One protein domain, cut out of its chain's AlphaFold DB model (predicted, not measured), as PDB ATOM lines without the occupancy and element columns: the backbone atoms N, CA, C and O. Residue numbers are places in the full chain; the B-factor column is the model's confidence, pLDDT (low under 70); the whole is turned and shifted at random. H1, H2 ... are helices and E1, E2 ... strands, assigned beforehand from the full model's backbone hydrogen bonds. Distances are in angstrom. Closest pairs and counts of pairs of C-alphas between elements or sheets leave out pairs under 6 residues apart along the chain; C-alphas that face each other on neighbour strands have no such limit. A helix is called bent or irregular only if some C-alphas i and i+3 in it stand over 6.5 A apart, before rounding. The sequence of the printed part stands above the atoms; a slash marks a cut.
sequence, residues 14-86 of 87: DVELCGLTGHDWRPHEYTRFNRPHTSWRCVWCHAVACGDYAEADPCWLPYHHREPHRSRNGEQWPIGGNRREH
ATOM      1  N   ASP A  14      -7.666  25.589  32.795       89.94
ATOM      2  CA  ASP A  14      -8.558  25.413  31.638       89.94
ATOM      3  C   ASP A  14      -8.397  26.533  30.599       89.94
ATOM      4  O   ASP A  14      -8.611  26.328  29.401       89.94
ATOM      5  N   VAL A  15      -8.002  27.732  31.040       91.25
ATOM      6  CA  VAL A  15      -7.724  28.863  30.149       91.25
ATOM      7  C   VAL A  15      -6.411  28.639  29.415       91.25
ATOM      8  O   VAL A  15      -6.385  28.785  28.196       91.25
ATOM      9  N   GLU A  16      -5.367  28.203  30.120       90.25
ATOM     10  CA  GLU A  16      -4.082  27.843  29.510       90.25
ATOM     11  C   GLU A  16      -4.255  26.739  28.455       90.25
ATOM     12  O   GLU A  16      -3.811  26.884  27.315       90.25
ATOM     13  N   LEU A  17      -4.990  25.673  28.792       91.50
ATOM     14  CA  LEU A  17      -5.272  24.567  27.873       91.50
ATOM     15  C   LEU A  17      -6.082  25.015  26.651       91.50
ATOM     16  O   LEU A  17      -5.780  24.609  25.529       91.50
ATOM     17  N   CYS A  18      -7.080  25.881  26.840       93.06
ATOM     18  CA  CYS A  18      -7.849  26.446  25.731       93.06
ATOM     19  C   CYS A  18      -6.992  27.353  24.828       93.06
ATOM     20  O   CYS A  18      -7.254  27.451  23.628       93.06
ATOM     21  N   GLY A  19      -5.955  27.994  25.374       89.44
ATOM     22  CA  GLY A  19      -5.010  28.809  24.613       89.44
ATOM     23  C   GLY A  19      -4.223  28.008  23.570       89.44
ATOM     24  O   GLY A  19      -3.936  28.535  22.496       89.44
ATOM     25  N   LEU A  20      -3.954  26.718  23.821       88.50
ATOM     26  CA  LEU A  20      -3.228  25.835  22.892       88.50
ATOM     27  C   LEU A  20      -3.972  25.609  21.569       88.50
ATOM     28  O   LEU A  20      -3.345  25.431  20.526       88.50
ATOM     29  N   THR A  21      -5.305  25.625  21.604       89.19
ATOM     30  CA  THR A  21      -6.164  25.522  20.412       89.19
ATOM     31  C   THR A  21      -6.589  26.887  19.872       89.19
ATOM     32  O   THR A  21      -7.161  26.970  18.787       89.19
ATOM     33  N   GLY A  22      -6.320  27.950  20.631       88.81
ATOM     34  CA  GLY A  22      -6.896  29.271  20.437       88.81
ATOM     35  C   GLY A  22      -8.277  29.400  21.084       88.81
ATOM     36  O   GLY A  22      -9.063  28.456  21.149       88.81
ATOM     37  N   HIS A  23      -8.577  30.605  21.559       91.12
ATOM     38  CA  HIS A  23      -9.868  30.963  22.144       91.12
ATOM     39  C   HIS A  23     -10.841  31.497  21.071       91.12
ATOM     40  O   HIS A  23     -10.455  32.346  20.263       91.12
ATOM     41  N   ASP A  24     -12.113  31.071  21.096       92.50
ATOM     42  CA  ASP A  24     -13.209  31.696  20.327       92.50
ATOM     43  C   ASP A  24     -13.864  32.787  21.170       92.50
ATOM     44  O   ASP A  24     -14.763  32.553  21.983       92.50
ATOM     45  N   TRP A  25     -13.336  33.988  20.988       91.75
ATOM     46  CA  TRP A  25     -13.730  35.198  21.682       91.75
ATOM     47  C   TRP A  25     -15.002  35.810  21.090       91.75
ATOM     48  O   TRP A  25     -15.068  36.109  19.896       91.75
ATOM     49  N   ARG A  26     -15.987  36.101  21.943       93.75
ATOM     50  CA  ARG A  26     -17.227  36.814  21.591       93.75
ATOM     51  C   ARG A  26     -17.450  38.016  22.509       93.75
ATOM     52  O   ARG A  26     -16.992  37.968  23.647       93.75
ATOM     53  N   PRO A  27     -18.148  39.075  22.066       94.75
ATOM     54  CA  PRO A  27     -18.505  40.183  22.948       94.75
ATOM     55  C   PRO A  27     -19.312  39.684  24.147       94.75
ATOM     56  O   PRO A  27     -20.195  38.835  23.994       94.75
ATOM     57  N   HIS A  28     -19.001  40.196  25.333       93.44
ATOM     58  CA  HIS A  28     -19.665  39.804  26.564       93.44
ATOM     59  C   HIS A  28     -19.772  40.976  27.538       93.44
ATOM     60  O   HIS A  28     -18.785  41.629  27.879       93.44
ATOM     61  N   GLU A  29     -20.997  41.198  28.000       94.31
ATOM     62  CA  GLU A  29     -21.341  42.169  29.030       94.31
ATOM     63  C   GLU A  29     -21.581  41.419  30.338       94.31
ATOM     64  O   GLU A  29     -22.295  40.414  30.356       94.31
ATOM     65  N   TYR A  30     -20.982  41.897  31.423       89.38
ATOM     66  CA  TYR A  30     -21.115  41.294  32.746       89.38
ATOM     67  C   TYR A  30     -21.019  42.353  33.838       89.38
ATOM     68  O   TYR A  30     -20.591  43.485  33.607       89.38
ATOM     69  N   THR A  31     -21.423  41.993  35.055       89.00
ATOM     70  CA  THR A  31     -21.297  42.878  36.217       89.00
ATOM     71  C   THR A  31     -20.230  42.345  37.160       89.00
ATOM     72  O   THR A  31     -20.324  41.230  37.661       89.00
ATOM     73  N   ARG A  32     -19.224  43.164  37.471       82.25
ATOM     74  CA  ARG A  32     -18.190  42.845  38.469       82.25
ATOM     75  C   ARG A  32     -18.026  44.032  39.404       82.25
ATOM     76  O   ARG A  32     -18.065  45.175  38.973       82.25
ATOM     77  N   PHE A  33     -17.905  43.772  40.706       85.69
ATOM     78  CA  PHE A  33     -17.831  44.823  41.736       85.69
ATOM     79  C   PHE A  33     -18.968  45.863  41.646       85.69
ATOM     80  O   PHE A  33     -18.751  47.053  41.870       85.69
ATOM     81  N   ASN A  34     -20.182  45.406  41.310       89.00
ATOM     82  CA  ASN A  34     -21.369  46.246  41.126       89.00
ATOM     83  C   ASN A  34     -21.200  47.347  40.058       89.00
ATOM     84  O   ASN A  34     -21.777  48.429  40.170       89.00
ATOM     85  N   ARG A  35     -20.374  47.087  39.038       86.81
ATOM     86  CA  ARG A  35     -20.176  47.951  37.874       86.81
ATOM     87  C   ARG A  35     -20.338  47.133  36.591       86.81
ATOM     88  O   ARG A  35     -19.921  45.971  36.578       86.81
ATOM     89  N   PRO A  36     -20.944  47.703  35.537       90.62
ATOM     90  CA  PRO A  36     -20.976  47.059  34.235       90.62
ATOM     91  C   PRO A  36     -19.562  47.014  33.656       90.62
ATOM     92  O   PRO A  36     -18.798  47.974  33.771       90.62
ATOM     93  N   HIS A  37     -19.230  45.888  33.045       89.88
ATOM     94  CA  HIS A  37     -17.981  45.650  32.346       89.88
ATOM     95  C   HIS A  37     -18.270  45.030  30.982       89.88
ATOM     96  O   HIS A  37     -19.199  44.236  30.820       89.88
ATOM     97  N   THR A  38     -17.425  45.372  30.023       93.12
ATOM     98  CA  THR A  38     -17.443  44.862  28.658       93.12
ATOM     99  C   THR A  38     -16.088  44.233  28.364       93.12
ATOM    100  O   THR A  38     -15.040  44.819  28.621       93.12
ATOM    101  N   SER A  39     -16.088  42.986  27.900       92.38
ATOM    102  CA  SER A  39     -14.869  42.275  27.498       92.38
ATOM    103  C   SER A  39     -15.191  41.202  26.462       92.38
ATOM    104  O   SER A  39     -16.336  40.777  26.306       92.38
ATOM    105  N   TRP A  40     -14.186  40.763  25.717       93.38
ATOM    106  CA  TRP A  40     -14.316  39.548  24.928       93.38
ATOM    107  C   TRP A  40     -14.302  38.333  25.856       93.38
ATOM    108  O   TRP A  40     -13.439  38.233  26.718       93.38
ATOM    109  N   ARG A  41     -15.209  37.373  25.669       94.56
ATOM    110  CA  ARG A  41     -15.263  36.122  26.435       94.56
ATOM    111  C   ARG A  41     -15.127  34.910  25.530       94.56
ATOM    112  O   ARG A  41     -15.799  34.826  24.504       94.56
ATOM    113  N   CYS A  42     -14.278  33.964  25.917       93.56
ATOM    114  CA  CYS A  42     -14.157  32.688  25.228       93.56
ATOM    115  C   CYS A  42     -15.414  31.843  25.471       93.56
ATOM    116  O   CYS A  42     -15.788  31.604  26.621       93.56
ATOM    117  N   VAL A  43     -16.047  31.345  24.409       93.00
ATOM    118  CA  VAL A  43     -17.273  30.526  24.523       93.00
ATOM    119  C   VAL A  43     -17.040  29.146  25.141       93.00
ATOM    120  O   VAL A  43     -18.002  28.510  25.560       93.00
ATOM    121  N   TRP A  44     -15.787  28.679  25.202       91.50
ATOM    122  CA  TRP A  44     -15.447  27.339  25.695       91.50
ATOM    123  C   TRP A  44     -14.942  27.330  27.137       91.50
ATOM    124  O   TRP A  44     -15.452  26.566  27.946       91.50
ATOM    125  N   CYS A  45     -13.948  28.164  27.462       92.56
ATOM    126  CA  CYS A  45     -13.335  28.205  28.800       92.56
ATOM    127  C   CYS A  45     -13.804  29.385  29.664       92.56
ATOM    128  O   CYS A  45     -13.344  29.551  30.794       92.56
ATOM    129  N   HIS A  46     -14.666  30.249  29.114       93.12
ATOM    130  CA  HIS A  46     -15.210  31.436  29.783       93.12
ATOM    131  C   HIS A  46     -14.152  32.440  30.264       93.12
ATOM    132  O   HIS A  46     -14.455  33.340  31.051       93.12
ATOM    133  N   ALA A  47     -12.917  32.327  29.762       94.75
ATOM    134  CA  ALA A  47     -11.906  33.357  29.929       94.75
ATOM    135  C   ALA A  47     -12.451  34.693  29.431       94.75
ATOM    136  O   ALA A  47     -13.115  34.714  28.394       94.75
ATOM    137  N   VAL A  48     -12.152  35.785  30.127       94.50
ATOM    138  CA  VAL A  48     -12.360  37.144  29.605       94.50
ATOM    139  C   VAL A  48     -11.035  37.733  29.139       94.50
ATOM    140  O   VAL A  48      -9.989  37.451  29.727       94.50
ATOM    141  N   ALA A  49     -11.059  38.533  28.081       93.69
ATOM    142  CA  ALA A  49      -9.891  39.242  27.591       93.69
ATOM    143  C   ALA A  49      -9.547  40.413  28.516       93.69
ATOM    144  O   ALA A  49     -10.391  40.969  29.224       93.69
ATOM    145  N   CYS A  50      -8.278  40.795  28.506       91.50
ATOM    146  CA  CYS A  50      -7.777  41.904  29.296       91.50
ATOM    147  C   CYS A  50      -8.340  43.255  28.842       91.50
ATOM    148  O   CYS A  50      -8.535  44.130  29.683       91.50
ATOM    149  N   GLY A  51      -8.538  43.442  27.536       89.62
ATOM    150  CA  GLY A  51      -9.089  44.671  26.975       89.62
ATOM    151  C   GLY A  51     -10.604  44.618  26.804       89.62
ATOM    152  O   GLY A  51     -11.208  43.547  26.685       89.62
ATOM    153  N   ASP A  52     -11.198  45.802  26.758       89.06
ATOM    154  CA  ASP A  52     -12.620  46.000  26.510       89.06
ATOM    155  C   ASP A  52     -12.947  45.821  25.018       89.06
ATOM    156  O   ASP A  52     -12.255  46.358  24.155       89.06
ATOM    157  N   TYR A  53     -14.010  45.087  24.669       88.94
ATOM    158  CA  TYR A  53     -14.375  44.913  23.256       88.94
ATOM    159  C   TYR A  53     -14.844  46.198  22.566       88.94
ATOM    160  O   TYR A  53     -14.889  46.234  21.336       88.94
ATOM    161  N   ALA A  54     -15.215  47.225  23.333       88.50
ATOM    162  CA  ALA A  54     -15.570  48.540  22.822       88.50
ATOM    163  C   ALA A  54     -14.338  49.376  22.425       88.50
ATOM    164  O   ALA A  54     -14.481  50.392  21.740       88.50
ATOM    165  N   GLU A  55     -13.126  48.973  22.824       86.62
ATOM    166  CA  GLU A  55     -11.893  49.599  22.347       86.62
ATOM    167  C   GLU A  55     -11.651  49.255  20.870       86.62
ATOM    168  O   GLU A  55     -11.924  48.148  20.411       86.62
ATOM    169  N   ALA A  56     -11.096  50.203  20.110       86.00
ATOM    170  CA  ALA A  56     -10.834  50.014  18.680       86.00
ATOM    171  C   ALA A  56      -9.817  48.891  18.394       86.00
ATOM    172  O   ALA A  56      -9.893  48.228  17.362       86.00
ATOM    173  N   ASP A  57      -8.865  48.681  19.301       85.50
ATOM    174  CA  ASP A  57      -7.899  47.589  19.233       85.50
ATOM    175  C   ASP A  57      -7.521  47.188  20.666       85.50
ATOM    176  O   ASP A  57      -6.577  47.745  21.215       85.50
ATOM    177  N   PRO A  58      -8.276  46.300  21.331       88.62
ATOM    178  CA  PRO A  58      -8.041  45.954  22.731       88.62
ATOM    179  C   PRO A  58      -6.868  44.994  22.924       88.62
ATOM    180  O   PRO A  58      -6.403  44.339  21.991       88.62
ATOM    181  N   CYS A  59      -6.425  44.845  24.176       90.44
ATOM    182  CA  CYS A  59      -5.592  43.707  24.562       90.44
ATOM    183  C   CYS A  59      -6.394  42.401  24.450       90.44
ATOM    184  O   CYS A  59      -7.393  42.219  25.142       90.44
ATOM    185  N   TRP A  60      -5.923  41.473  23.618       90.12
ATOM    186  CA  TRP A  60      -6.609  40.213  23.304       90.12
ATOM    187  C   TRP A  60      -6.109  39.017  24.137       90.12
ATOM    188  O   TRP A  60      -6.541  37.881  23.958       90.12
ATOM    189  N   LEU A  61      -5.182  39.255  25.064       92.69
ATOM    190  CA  LEU A  61      -4.728  38.232  26.003       92.69
ATOM    191  C   LEU A  61      -5.758  38.002  27.115       92.69
ATOM    192  O   LEU A  61      -6.451  38.955  27.487       92.69
ATOM    193  N   PRO A  62      -5.840  36.787  27.690       94.06
ATOM    194  CA  PRO A  62      -6.703  36.522  28.833       94.06
ATOM    195  C   PRO A  62      -6.409  37.463  30.011       94.06
ATOM    196  O   PRO A  62      -5.273  37.859  30.257       94.06
ATOM    197  N   TYR A  63      -7.434  37.846  30.762       90.94
ATOM    198  CA  TYR A  63      -7.288  38.713  31.929       90.94
ATOM    199  C   TYR A  63      -6.376  38.073  32.991       90.94
ATOM    200  O   TYR A  63      -6.453  36.867  33.208       90.94
ATOM    201  N   HIS A  64      -5.528  38.875  33.650       91.31
ATOM    202  CA  HIS A  64      -4.391  38.429  34.486       91.31
ATOM    203  C   HIS A  64      -3.249  37.711  33.726       91.31
ATOM    204  O   HIS A  64      -2.489  36.943  34.319       91.31
ATOM    205  N   HIS A  65      -3.093  37.946  32.419       91.75
ATOM    206  CA  HIS A  65      -1.900  37.492  31.693       91.75
ATOM    207  C   HIS A  65      -0.601  38.072  32.292       91.75
ATOM    208  O   HIS A  65      -0.601  39.116  32.948       91.75
ATOM    209  N   ARG A  66       0.506  37.343  32.102       90.25
ATOM    210  CA  ARG A  66       1.845  37.664  32.645       90.25
ATOM    211  C   ARG A  66       2.863  38.021  31.564       90.25
ATOM    212  O   ARG A  66       4.046  38.178  31.856       90.25
ATOM    213  N   GLU A  67       2.410  38.122  30.326       90.06
ATOM    214  CA  GLU A  67       3.215  38.510  29.173       90.06
ATOM    215  C   GLU A  67       2.918  39.974  28.797       90.06
ATOM    216  O   GLU A  67       1.983  40.570  29.331       90.06
ATOM    217  N   PRO A  68       3.717  40.623  27.934       93.50
ATOM    218  CA  PRO A  68       3.369  41.946  27.430       93.50
ATOM    219  C   PRO A  68       1.967  41.946  26.825       93.50
ATOM    220  O   PRO A  68       1.573  40.990  26.161       93.50
ATOM    221  N   HIS A  69       1.225  43.034  27.013       92.56
ATOM    222  CA  HIS A  69      -0.065  43.172  26.360       92.56
ATOM    223  C   HIS A  69       0.091  43.031  24.850       92.56
ATOM    224  O   HIS A  69       1.062  43.522  24.275       92.56
ATOM    225  N   ARG A  70      -0.897  42.402  24.211       91.69
ATOM    226  CA  ARG A  70      -0.909  42.191  22.768       91.69
ATOM    227  C   ARG A  70      -2.256  42.566  22.182       91.69
ATOM    228  O   ARG A  70      -3.295  42.084  22.638       91.69
ATOM    229  N   SER A  71      -2.224  43.414  21.164       90.12
ATOM    230  CA  SER A  71      -3.405  43.802  20.407       90.12
ATOM    231  C   SER A  71      -3.775  42.779  19.341       90.12
ATOM    232  O   SER A  71      -2.958  41.933  18.961       90.12
ATOM    233  N   ARG A  72      -4.996  42.872  18.806       80.56
ATOM    234  CA  ARG A  72      -5.407  42.027  17.678       80.56
ATOM    235  C   ARG A  72      -4.619  42.368  16.409       80.56
ATOM    236  O   ARG A  72      -4.352  41.477  15.605       80.56
ATOM    237  N   ASN A  73      -4.204  43.626  16.268       85.00
ATOM    238  CA  ASN A  73      -3.387  44.107  15.152       85.00
ATOM    239  C   ASN A  73      -1.882  43.818  15.322       85.00
ATOM    240  O   ASN A  73      -1.101  44.092  14.415       85.00
ATOM    241  N   GLY A  74      -1.468  43.235  16.453       85.06
ATOM    242  CA  GLY A  74      -0.089  42.811  16.707       85.06
ATOM    243  C   GLY A  74       0.781  43.825  17.453       85.06
ATOM    244  O   GLY A  74       1.955  43.534  17.682       85.06
ATOM    245  N   GLU A  75       0.228  44.966  17.874       89.25
ATOM    246  CA  GLU A  75       0.936  45.908  18.748       89.25
ATOM    247  C   GLU A  75       1.179  45.286  20.124       89.25
ATOM    248  O   GLU A  75       0.340  44.537  20.636       89.25
ATOM    249  N   GLN A  76       2.321  45.613  20.732       91.88
ATOM    250  CA  GLN A  76       2.697  45.126  22.056       91.88
ATOM    251  C   GLN A  76       3.130  46.269  22.969       91.88
ATOM    252  O   GLN A  76       3.794  47.201  22.521       91.88
ATOM    253  N   TRP A  77       2.777  46.184  24.252       90.31
ATOM    254  CA  TRP A  77       3.219  47.135  25.275       90.31
ATOM    255  C   TRP A  77       3.413  46.454  26.644       90.31
ATOM    256  O   TRP A  77       2.856  45.377  26.880       90.31
ATOM    257  N   PRO A  78       4.228  47.026  27.553       89.94
ATOM    258  CA  PRO A  78       4.544  46.412  28.845       89.94
ATOM    259  C   PRO A  78       3.324  46.245  29.761       89.94
ATOM    260  O   PRO A  78       2.394  47.050  29.723       89.94
ATOM    261  N   ILE A  79       3.364  45.240  30.645       84.88
ATOM    262  CA  ILE A  79       2.361  45.058  31.710       84.88
ATOM    263  C   ILE A  79       2.329  46.292  32.613       84.88
ATOM    264  O   ILE A  79       3.371  46.778  33.048       84.88
ATOM    265  N   GLY A  80       1.121  46.766  32.925       73.38
ATOM    266  CA  GLY A  80       0.912  47.928  33.792       73.38
ATOM    267  C   GLY A  80       1.137  49.278  33.104       73.38
ATOM    268  O   GLY A  80       0.939  50.305  33.747       73.38
ATOM    269  N   GLY A  81       1.515  49.285  31.821       64.94
ATOM    270  CA  GLY A  81       1.583  50.485  30.991       64.94
ATOM    271  C   GLY A  81       0.301  50.704  30.187       64.94
ATOM    272  O   GLY A  81      -0.418  49.755  29.856       64.94
ATOM    273  N   ASN A  82       0.024  51.957  29.830       70.00
ATOM    274  CA  ASN A  82      -1.027  52.272  28.866       70.00
ATOM    275  C   ASN A  82      -0.464  52.233  27.446       70.00
ATOM    276  O   ASN A  82       0.633  52.726  27.192       70.00
ATOM    277  N   ARG A  83      -1.255  51.766  26.471       70.81
ATOM    278  CA  ARG A  83      -0.829  51.788  25.059       70.81
ATOM    279  C   ARG A  83      -0.400  53.188  24.589       70.81
ATOM    280  O   ARG A  83       0.547  53.319  23.824       70.81
ATOM    281  N   ARG A  84      -1.078  54.240  25.064       63.94
ATOM    282  CA  ARG A  84      -0.826  55.640  24.671       63.94
ATOM    283  C   ARG A  84       0.503  56.216  25.167       63.94
ATOM    284  O   ARG A  84       0.869  57.294  24.727       63.94
ATOM    285  N   GLU A  85       1.209  55.534  26.064       55.25
ATOM    286  CA  GLU A  85       2.517  55.983  26.564       55.25
ATOM    287  C   GLU A  85       3.676  55.554  25.644       55.25
ATOM    288  O   GLU A  85       4.812  55.969  25.852       55.25
ATOM    289  N   HIS A  86       3.387  54.753  24.609       44.31
ATOM    290  CA  HIS A  86       4.375  54.179  23.690       44.31
ATOM    291  C   HIS A  86       4.149  54.546  22.208       44.31
ATOM    292  O   HIS A  86       4.768  53.926  21.343       44.31
TER     293      HIS A  86
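AT A GLANCE: This is residues 14 to 86 of the 87 residues of an uncharacterized protein of Desertihabitans brevis (UniProt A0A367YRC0). There is little regular structure: a bent two-stranded hairpin, E1 and E2, with short helix H1 near the end away from its tip, and a long run of loops, residues 43 to 86, beside it. The hairpin's tip, residues 31 to 36, sticks out. The printed part has 73 residues, with H1, E1 and E2 in that order, an antiparallel sheet E1 - E2, and a mixed class with only 24 residues in named elements. It is compact, radius of gyration of the C-alphas 12.2 A, spanning 33 by 32 by 19 A.

HOW THE PARTS SIT: Start at H1, residues 14 to 21, where 2 of 4 O i to N i+4 pairs and 4 of 5 O i to N i+3 pairs are within hydrogen-bond range. A tight link leads to E1, residues 25 to 32, which bends by 59 degrees at residue 29. E2, residues 35 to 42, bends by 56 degrees at residue 39 and is apart from H1. E1 and E2 form an antiparallel hairpin at 152 degrees; look for N 28 and O 39, 2.9 A apart.

IN THESE COORDINATES: Find C-alpha 14 at (-8.558, 25.413, 31.638), where H1 begins, 11.5 A long. E1 measures 19.0 A and E2 20.7 A, ending at C-alpha 42, (-14.157, 32.688, 25.228).

THE WHOLE: The farthest C-alphas, Trp 44 and Glu 85, are 33.8 A apart. The printed part has no cut, and both links, H1 to E1 and E1 to E2, are tight. Look for pLDDT under 70 at residues 81 and 84 to 86.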